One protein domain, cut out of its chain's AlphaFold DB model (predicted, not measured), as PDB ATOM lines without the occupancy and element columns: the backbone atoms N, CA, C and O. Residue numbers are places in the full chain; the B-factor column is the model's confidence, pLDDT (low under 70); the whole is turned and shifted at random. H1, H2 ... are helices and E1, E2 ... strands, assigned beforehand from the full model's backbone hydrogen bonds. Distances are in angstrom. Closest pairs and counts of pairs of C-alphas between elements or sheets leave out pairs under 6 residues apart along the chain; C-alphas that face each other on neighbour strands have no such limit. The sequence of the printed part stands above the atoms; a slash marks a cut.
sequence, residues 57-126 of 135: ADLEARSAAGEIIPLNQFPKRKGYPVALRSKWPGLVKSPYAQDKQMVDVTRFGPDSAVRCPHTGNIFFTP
ATOM      1  N   ALA A  57      11.501  -2.213  49.423       68.12
ATOM      2  CA  ALA A  57      10.154  -2.146  49.967       68.12
ATOM      3  C   ALA A  57       9.121  -1.620  48.954       68.12
ATOM      4  O   ALA A  57       8.018  -2.152  48.893       68.12
ATOM      5  N   ASP A  58       9.467  -0.633  48.121       69.88
ATOM      6  CA  ASP A  58       8.579  -0.130  47.062       69.88
ATOM      7  C   ASP A  58       8.374  -1.164  45.950       69.88
ATOM      8  O   ASP A  58       7.259  -1.346  45.457       69.88
ATOM      9  N   LEU A  59       9.427  -1.884  45.557       69.94
ATOM     10  CA  LEU A  59       9.300  -2.972  44.586       69.94
ATOM     11  C   LEU A  59       8.491  -4.141  45.147       69.94
ATOM     12  O   LEU A  59       7.661  -4.714  44.439       69.94
ATOM     13  N   GLU A  60       8.725  -4.496  46.409       65.75
ATOM     14  CA  GLU A  60       7.947  -5.506  47.120       65.75
ATOM     15  C   GLU A  60       6.482  -5.082  47.245       65.75
ATOM     16  O   GLU A  60       5.609  -5.914  47.023       65.75
ATOM     17  N   ALA A  61       6.190  -3.800  47.491       70.00
ATOM     18  CA  ALA A  61       4.831  -3.266  47.552       70.00
ATOM     19  C   ALA A  61       4.126  -3.265  46.184       70.00
ATOM     20  O   ALA A  61       2.959  -3.644  46.089       70.00
ATOM     21  N   ARG A  62       4.818  -2.908  45.097       69.81
ATOM     22  CA  ARG A  62       4.242  -2.950  43.739       69.81
ATOM     23  C   ARG A  62       4.033  -4.382  43.247       69.81
ATOM     24  O   ARG A  62       2.999  -4.702  42.665       69.81
ATOM     25  N   SER A  63       4.962  -5.277  43.573       64.88
ATOM     26  CA  SER A  63       4.777  -6.720  43.400       64.88
ATOM     27  C   SER A  63       3.636  -7.246  44.289       64.88
ATOM     28  O   SER A  63       2.859  -8.115  43.879       64.88
ATOM     29  N   ALA A  64       3.462  -6.674  45.488       62.06
ATOM     30  CA  ALA A  64       2.333  -6.968  46.363       62.06
ATOM     31  C   ALA A  64       0.990  -6.581  45.739       62.06
ATOM     32  O   ALA A  64       0.024  -7.337  45.871       62.06
ATOM     33  N   ALA A  65       0.977  -5.475  44.996       67.56
ATOM     34  CA  ALA A  65      -0.156  -4.965  44.235       67.56
ATOM     35  C   ALA A  65      -0.442  -5.732  42.925       67.56
ATOM     36  O   ALA A  65      -1.392  -5.395  42.223       67.56
ATOM     37  N   GLY A  66       0.333  -6.774  42.597       58.94
ATOM     38  CA  GLY A  66       0.115  -7.596  41.401       58.94
ATOM     39  C   GLY A  66       0.724  -7.024  40.119       58.94
ATOM     40  O   GLY A  66       0.431  -7.521  39.033       58.94
ATOM     41  N   GLU A  67       1.586  -6.009  40.227       68.88
ATOM     42  CA  GLU A  67       2.329  -5.476  39.089       68.88
ATOM     43  C   GLU A  67       3.474  -6.419  38.688       68.88
ATOM     44  O   GLU A  67       4.202  -6.952  39.532       68.88
ATOM     45  N   ILE A  68       3.659  -6.620  37.380       61.66
ATOM     46  CA  ILE A  68       4.791  -7.378  36.835       61.66
ATOM     47  C   ILE A  68       6.043  -6.494  36.931       61.66
ATOM     48  O   ILE A  68       6.318  -5.694  36.038       61.66
ATOM     49  N   ILE A  69       6.800  -6.619  38.023       64.44
ATOM     50  CA  ILE A  69       8.034  -5.849  38.227       64.44
ATOM     51  C   ILE A  69       9.208  -6.525  37.502       64.44
ATOM     52  O   ILE A  69       9.529  -7.680  37.802       64.44
ATOM     53  N   PRO A  70       9.872  -5.834  36.555       56.47
ATOM     54  CA  PRO A  70      11.008  -6.385  35.836       56.47
ATOM     55  C   PRO A  70      12.231  -6.491  36.752       56.47
ATOM     56  O   PRO A  70      12.519  -5.647  37.603       56.47
ATOM     57  N   LEU A  71      12.952  -7.595  36.600       53.59
ATOM     58  CA  LEU A  71      13.787  -8.115  37.671       53.59
ATOM     59  C   LEU A  71      15.141  -7.481  37.912       53.59
ATOM     60  O   LEU A  71      15.760  -7.636  38.959       53.59
ATOM     61  N   ASN A  72      15.607  -6.803  36.888       58.59
ATOM     62  CA  ASN A  72      16.745  -5.915  36.918       58.59
ATOM     63  C   ASN A  72      16.593  -4.806  37.973       58.59
ATOM     64  O   ASN A  72      17.595  -4.192  38.327       58.59
ATOM     65  N   GLN A  73      15.379  -4.580  38.484       61.75
ATOM     66  CA  GLN A  73      15.116  -3.614  39.542       61.75
ATOM     67  C   GLN A  73      15.271  -4.211  40.958       61.75
ATOM     68  O   GLN A  73      15.531  -3.457  41.894       61.75
ATOM     69  N   PHE A  74      15.178  -5.537  41.144       64.25
ATOM     70  CA  PHE A  74      15.420  -6.152  42.457       64.25
ATOM     71  C   PHE A  74      16.928  -6.341  42.710       64.25
ATOM     72  O   PHE A  74      17.647  -6.835  41.834       64.25
ATOM     73  N   PRO A  75      17.437  -6.001  43.911       58.59
ATOM     74  CA  PRO A  75      18.833  -6.223  44.256       58.59
ATOM     75  C   PRO A  75      19.174  -7.714  44.153       58.59
ATOM     76  O   PRO A  75      18.443  -8.592  44.614       58.59
ATOM     77  N   LYS A  76      20.300  -8.005  43.498       57.69
ATOM     78  CA  LYS A  76      20.707  -9.361  43.114       57.69
ATOM     79  C   LYS A  76      20.761 -10.307  44.323       57.69
ATOM     80  O   LYS A  76      21.641 -10.178  45.169       57.69
ATOM     81  N   ARG A  77      19.882 -11.316  44.316       55.62
ATOM     82  CA  ARG A  77      19.974 -12.660  44.936       55.62
ATOM     83  C   ARG A  77      20.285 -12.834  46.428       55.62
ATOM     84  O   ARG A  77      20.063 -13.935  46.927       55.62
ATOM     85  N   LYS A  78      20.799 -11.852  47.169       58.75
ATOM     86  CA  LYS A  78      21.141 -12.068  48.583       58.75
ATOM     87  C   LYS A  78      19.866 -12.220  49.416       58.75
ATOM     88  O   LYS A  78      19.172 -11.246  49.658       58.75
ATOM     89  N   GLY A  79      19.595 -13.448  49.859       73.00
ATOM     90  CA  GLY A  79      18.529 -13.767  50.815       73.00
ATOM     91  C   GLY A  79      17.275 -14.414  50.226       73.00
ATOM     92  O   GLY A  79      16.453 -14.904  50.995       73.00
ATOM     93  N   TYR A  80      17.142 -14.493  48.898       78.50
ATOM     94  CA  TYR A  80      15.977 -15.113  48.260       78.50
ATOM     95  C   TYR A  80      16.328 -16.491  47.666       78.50
ATOM     96  O   TYR A  80      17.315 -16.616  46.934       78.50
ATOM     97  N   PRO A  81      15.531 -17.536  47.942       84.75
ATOM     98  CA  PRO A  81      15.721 -18.868  47.408       84.75
ATOM     99  C   PRO A  81      15.346 -18.924  45.927       84.75
ATOM    100  O   PRO A  81      14.517 -18.164  45.416       84.75
ATOM    101  N   VAL A  82      15.949 -19.888  45.242       85.56
ATOM    102  CA  VAL A  82      15.593 -20.248  43.869       85.56
ATOM    103  C   VAL A  82      14.426 -21.237  43.905       85.56
ATOM    104  O   VAL A  82      14.335 -22.085  44.795       85.56
ATOM    105  N   ALA A  83      13.522 -21.126  42.936       86.25
ATOM    106  CA  ALA A  83      12.412 -22.036  42.742       86.25
ATOM    107  C   ALA A  83      12.905 -23.457  42.479       86.25
ATOM    108  O   ALA A  83      13.893 -23.686  41.775       86.25
ATOM    109  N   LEU A  84      12.151 -24.424  42.987       87.94
ATOM    110  CA  LEU A  84      12.361 -25.826  42.673       87.94
ATOM    111  C   LEU A  84      11.844 -26.089  41.254       87.94
ATOM    112  O   LEU A  84      10.732 -25.697  40.902       87.94
ATOM    113  N   ARG A  85      12.632 -26.768  40.422       83.88
ATOM    114  CA  ARG A  85      12.202 -27.122  39.062       83.88
ATOM    115  C   ARG A  85      11.031 -28.109  39.106       83.88
ATOM    116  O   ARG A  85      10.972 -28.982  39.975       83.88
ATOM    117  N   SER A  86      10.099 -27.964  38.168       83.44
ATOM    118  CA  SER A  86       9.024 -28.929  37.936       83.44
ATOM    119  C   SER A  86       9.367 -29.855  36.768       83.44
ATOM    120  O   SER A  86      10.278 -29.584  35.990       83.44
ATOM    121  N   LYS A  87       8.589 -30.932  36.619       80.81
ATOM    122  CA  LYS A  87       8.597 -31.787  35.421       80.81
ATOM    123  C   LYS A  87       8.070 -31.045  34.182       80.81
ATOM    124  O   LYS A  87       8.377 -31.431  33.061       80.81
ATOM    125  N   TRP A  88       7.269 -30.002  34.391       79.56
ATOM    126  CA  TRP A  88       6.598 -29.254  33.332       79.56
ATOM    127  C   TRP A  88       7.383 -27.983  32.985       79.56
ATOM    128  O   TRP A  88       7.714 -27.224  33.901       79.56
ATOM    129  N   PRO A  89       7.681 -27.727  31.697       80.94
ATOM    130  CA  PRO A  89       8.368 -26.510  31.285       80.94
ATOM    131  C   PRO A  89       7.496 -25.290  31.577       80.94
ATOM    132  O   PRO A  89       6.275 -25.350  31.463       80.94
ATOM    133  N   GLY A  90       8.128 -24.193  31.987       81.38
ATOM    134  CA  GLY A  90       7.413 -22.974  32.361       81.38
ATOM    135  C   GLY A  90       6.721 -23.037  33.723       81.38
ATOM    136  O   GLY A  90       6.251 -22.013  34.188       81.38
ATOM    137  N   LEU A  91       6.707 -24.183  34.416       86.25
ATOM    138  CA  LEU A  91       6.173 -24.284  35.773       86.25
ATOM    139  C   LEU A  91       7.284 -24.611  36.766       86.25
ATOM    140  O   LEU A  91       8.161 -25.441  36.527       86.25
ATOM    141  N   VAL A  92       7.227 -23.973  37.926       89.00
ATOM    142  CA  VAL A  92       8.177 -24.186  39.018       89.00
ATOM    143  C   VAL A  92       7.438 -24.363  40.326       89.00
ATOM    144  O   VAL A  92       6.315 -23.908  40.505       89.00
ATOM    145  N   LYS A  93       8.071 -25.055  41.256       88.00
ATOM    146  CA  LYS A  93       7.572 -25.249  42.606       88.00
ATOM    147  C   LYS A  93       8.121 -24.141  43.496       88.00
ATOM    148  O   LYS A  93       9.338 -23.976  43.615       88.00
ATOM    149  N   SER A  94       7.223 -23.391  44.129       86.94
ATOM    150  CA  SER A  94       7.621 -22.343  45.071       86.94
ATOM    151  C   SER A  94       8.340 -22.960  46.283       86.94
ATOM    152  O   SER A  94       7.827 -23.926  46.856       86.94
ATOM    153  N   PRO A  95       9.500 -22.421  46.708       84.25
ATOM    154  CA  PRO A  95      10.236 -22.910  47.877       84.25
ATOM    155  C   PRO A  95       9.567 -22.505  49.198       84.25
ATOM    156  O   PRO A  95       9.834 -23.110  50.230       84.25
ATOM    157  N   TYR A  96       8.693 -21.498  49.160       81.19
ATOM    158  CA  TYR A  96       7.999 -20.968  50.330       81.19
ATOM    159  C   TYR A  96       6.643 -21.625  50.591       81.19
ATOM    160  O   TYR A  96       6.097 -21.481  51.680       81.19
ATOM    161  N   ALA A  97       6.069 -22.304  49.597       78.88
ATOM    162  CA  ALA A  97       4.773 -22.953  49.743       78.88
ATOM    163  C   ALA A  97       4.921 -24.294  50.481       78.88
ATOM    164  O   ALA A  97       5.758 -25.110  50.089       78.88
ATOM    165  N   GLN A  98       4.078 -24.546  51.494       75.56
ATOM    166  CA  GLN A  98       4.107 -25.792  52.281       75.56
ATOM    167  C   GLN A  98       3.947 -27.038  51.393       75.56
ATOM    168  O   GLN A  98       4.745 -27.967  51.490       75.56
ATOM    169  N   ASP A  99       3.029 -26.996  50.424       79.81
ATOM    170  CA  ASP A  99       2.796 -28.094  49.471       79.81
ATOM    171  C   ASP A  99       3.624 -27.998  48.182       79.81
ATOM    172  O   ASP A  99       3.331 -28.674  47.195       79.81
ATOM    173  N   LYS A 100       4.649 -27.132  48.137       79.50
ATOM    174  CA  LYS A 100       5.428 -26.865  46.913       79.50
ATOM    175  C   LYS A 100       4.518 -26.546  45.719       79.50
ATOM    176  O   LYS A 100       4.673 -27.113  44.634       79.50
ATOM    177  N   GLN A 101       3.560 -25.651  45.960       81.88
ATOM    178  CA  GLN A 101       2.573 -25.196  44.983       81.88
ATOM    179  C   GLN A 101       3.250 -24.793  43.664       81.88
ATOM    180  O   GLN A 101       4.351 -24.221  43.656       81.88
ATOM    181  N   MET A 102       2.586 -25.119  42.557       86.19
ATOM    182  CA  MET A 102       3.073 -24.833  41.213       86.19
ATOM    183  C   MET A 102       2.782 -23.382  40.843       86.19
ATOM    184  O   MET A 102       1.660 -22.909  40.964       86.19
ATOM    185  N   VAL A 103       3.813 -22.699  40.367       85.75
ATOM    186  CA  VAL A 103       3.753 -21.327  39.882       85.75
ATOM    187  C   VAL A 103       4.133 -21.347  38.411       85.75
ATOM    188  O   VAL A 103       5.180 -21.889  38.046       85.75
ATOM    189  N   ASP A 104       3.270 -20.776  37.579       87.31
ATOM    190  CA  ASP A 104       3.580 -20.541  36.177       87.31
ATOM    191  C   ASP A 104       4.565 -19.375  36.068       87.31
ATOM    192  O   ASP A 104       4.289 -18.247  36.479       87.31
ATOM    193  N   VAL A 105       5.741 -19.681  35.537       85.19
ATOM    194  CA  VAL A 105       6.824 -18.742  35.278       85.19
ATOM    195  C   VAL A 105       7.120 -18.595  33.788       85.19
ATOM    196  O   VAL A 105       8.122 -17.993  33.428       85.19
ATOM    197  N   THR A 106       6.245 -19.083  32.904       84.06
ATOM    198  CA  THR A 106       6.409 -19.016  31.438       84.06
ATOM    199  C   THR A 106       6.552 -17.580  30.927       84.06
ATOM    200  O   THR A 106       7.196 -17.328  29.911       84.06
ATOM    201  N   ARG A 107       5.958 -16.614  31.636       81.38
ATOM    202  CA  ARG A 107       6.044 -15.178  31.326       81.38
ATOM    203  C   ARG A 107       7.311 -14.508  31.865       81.38
ATOM    204  O   ARG A 107       7.537 -13.338  31.574       81.38
ATOM    205  N   PHE A 108       8.113 -15.226  32.645       79.19
ATOM    206  CA  PHE A 108       9.289 -14.703  33.325       79.19
ATOM    207  C   PHE A 108      10.552 -15.355  32.757       79.19
ATOM    208  O   PHE A 108      10.571 -16.536  32.415       79.19
ATOM    209  N   GLY A 109      11.625 -14.572  32.646       78.75
ATOM    210  CA  GLY A 109      12.908 -15.080  32.173       78.75
ATOM    211  C   GLY A 109      13.548 -16.069  33.158       78.75
ATOM    212  O   GLY A 109      13.118 -16.180  34.311       78.75
ATOM    213  N   PRO A 110      14.611 -16.777  32.749       80.12
ATOM    214  CA  PRO A 110      15.481 -17.479  33.692       80.12
ATOM    215  C   PRO A 110      16.091 -16.494  34.699       80.12
ATOM    216  O   PRO A 110      16.270 -15.316  34.389       80.12
ATOM    217  N   ASP A 111      16.385 -16.966  35.912       80.31
ATOM    218  CA  ASP A 111      16.948 -16.152  37.002       80.31
ATOM    219  C   ASP A 111      16.127 -14.887  37.349       80.31
ATOM    220  O   ASP A 111      16.646 -13.933  37.924       80.31
ATOM    221  N   SER A 112      14.831 -14.892  37.029       78.94
ATOM    222  CA  SER A 112      13.846 -13.855  37.327       78.94
ATOM    223  C   SER A 112      13.166 -14.092  38.677       78.94
ATOM    224  O   SER A 112      12.605 -15.145  38.919       78.94
ATOM    225  N   ALA A 113      13.183 -13.127  39.580       83.00
ATOM    226  CA  ALA A 113      12.368 -13.070  40.780       83.00
ATOM    227  C   ALA A 113      10.869 -12.993  40.426       83.00
ATOM    228  O   ALA A 113      10.378 -12.163  39.666       83.00
ATOM    229  N   VAL A 114      10.123 -13.915  40.993       82.31
ATOM    230  CA  VAL A 114       8.696 -14.070  40.804       82.31
ATOM    231  C   VAL A 114       8.089 -14.098  42.185       82.31
ATOM    232  O   VAL A 114       8.588 -14.764  43.095       82.31
ATOM    233  N   ARG A 115       6.998 -13.361  42.354       82.62
ATOM    234  CA  ARG A 115       6.216 -13.435  43.576       82.62
ATOM    235  C   ARG A 115       5.344 -14.677  43.530       82.62
ATOM    236  O   ARG A 115       4.613 -14.904  42.570       82.62
ATOM    237  N   CYS A 116       5.412 -15.492  44.574       84.06
ATOM    238  CA  CYS A 116       4.526 -16.636  44.694       84.06
ATOM    239  C   CYS A 116       3.083 -16.146  44.919       84.06
ATOM    240  O   CYS A 116       2.851 -15.430  45.893       84.06
ATOM    241  N   PRO A 117       2.102 -16.563  44.097       83.44
ATOM    242  CA  PRO A 117       0.702 -16.165  44.270       83.44
ATOM    243  C   PRO A 117       0.090 -16.700  45.572       83.44
ATOM    244  O   PRO A 117      -0.873 -16.138  46.079       83.44
ATOM    245  N   HIS A 118       0.660 -17.769  46.132       80.56
ATOM    246  CA  HIS A 118       0.143 -18.413  47.338       80.56
ATOM    247  C   HIS A 118       0.724 -17.836  48.631       80.56
ATOM    248  O   HIS A 118       0.029 -17.789  49.637       80.56
ATOM    249  N   THR A 119       1.996 -17.426  48.629       80.62
ATOM    250  CA  THR A 119       2.683 -16.961  49.850       80.62
ATOM    251  C   THR A 119       3.032 -15.481  49.832       80.62
ATOM    252  O   THR A 119       3.400 -14.933  50.862       80.62
ATOM    253  N   GLY A 120       2.975 -14.828  48.669       81.12
ATOM    254  CA  GLY A 120       3.390 -13.440  48.501       81.12
ATOM    255  C   GLY A 120       4.902 -13.204  48.604       81.12
ATOM    256  O   GLY A 120       5.331 -12.067  48.423       81.12
ATOM    257  N   ASN A 121       5.701 -14.249  48.846       83.94
ATOM    258  CA  ASN A 121       7.159 -14.162  48.920       83.94
ATOM    259  C   ASN A 121       7.786 -14.213  47.527       83.94
ATOM    260  O   ASN A 121       7.305 -14.920  46.636       83.94
ATOM    261  N   ILE A 122       8.895 -13.497  47.365       84.56
ATOM    262  CA  ILE A 122       9.648 -13.431  46.115       84.56
ATOM    263  C   ILE A 122      10.674 -14.564  46.074       84.56
ATOM    264  O   ILE A 122      11.452 -14.740  47.004       84.56
ATOM    265  N   PHE A 123      10.701 -15.329  44.988       86.12
ATOM    266  CA  PHE A 123      11.694 -16.376  44.740       86.12
ATOM    267  C   PHE A 123      12.257 -16.231  43.328       86.12
ATOM    268  O   PHE A 123      11.582 -15.711  42.453       86.12
ATOM    269  N   PHE A 124      13.460 -16.726  43.062       86.88
ATOM    270  CA  PHE A 124      14.069 -16.622  41.730       86.88
ATOM    271  C   PHE A 124      13.734 -17.830  40.856       86.88
ATOM    272  O   PHE A 124      13.813 -18.961  41.323       86.88
ATOM    273  N   THR A 125      13.413 -17.633  39.583       85.50
ATOM    274  CA  THR A 125      13.259 -18.725  38.624       85.50
ATOM    275  C   THR A 125      14.594 -19.438  38.434       85.50
ATOM    276  O   THR A 125      15.671 -18.849  38.593       85.50
ATOM    277  N   PRO A 126      14.547 -20.734  38.116       83.50
ATOM    278  CA  PRO A 126      15.745 -21.488  37.813       83.50
ATOM    279  C   PRO A 126      16.442 -20.950  36.543       83.50
ATOM    280  O   PRO A 126      15.762 -20.471  35.631       83.50
TER     281      PRO A 126
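This is residues 57 to 126 of the 135 residues of an uncharacterized protein of Verrucomicrobiae bacterium (UniProt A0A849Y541). With little regular structure, this is a row of three small parts joined by loops: helix H1 at one end, the hairpin of E3 and E4 in the middle, and the hairpin of E1 and E2 towards the other end. The printed part has 70 residues, 20 in named elements, ordered H1, E1, E2, E3, E4; both two-stranded sheets are antiparallel, the class mixed. It is compact, radius of gyration of the C-alphas 11.1 A, and spans 33 by 22 by 22 A.

In H1, residues 57 to 64, every O i to N i+4 pair is within hydrogen-bond range. E1, residues 91 to 93, and E2, residues 102 to 104, form a hairpin, with N 92 and O 103 within hydrogen-bond range at 2.9 A. E3, residues 113 to 115, and E4, residues 122 to 124, form another, with N 114 and O 123 at 2.7 A. The closest C-alphas of H1 and E3, Ser 63 and Arg 115, are at 6.9 A.

H1 runs 9.9 A from C-alpha 57 at (10.154, -2.146, 49.967). E1 and E4 measure 7.0 A, E2 6.6 A, E3 6.8 A; E4 ends at C-alpha 124, (14.069, -16.622, 41.730).

The printed part has no cut. Residues 65 to 90 form a long link. Residues 57 to 60 and 62 to 78 have pLDDT under 70.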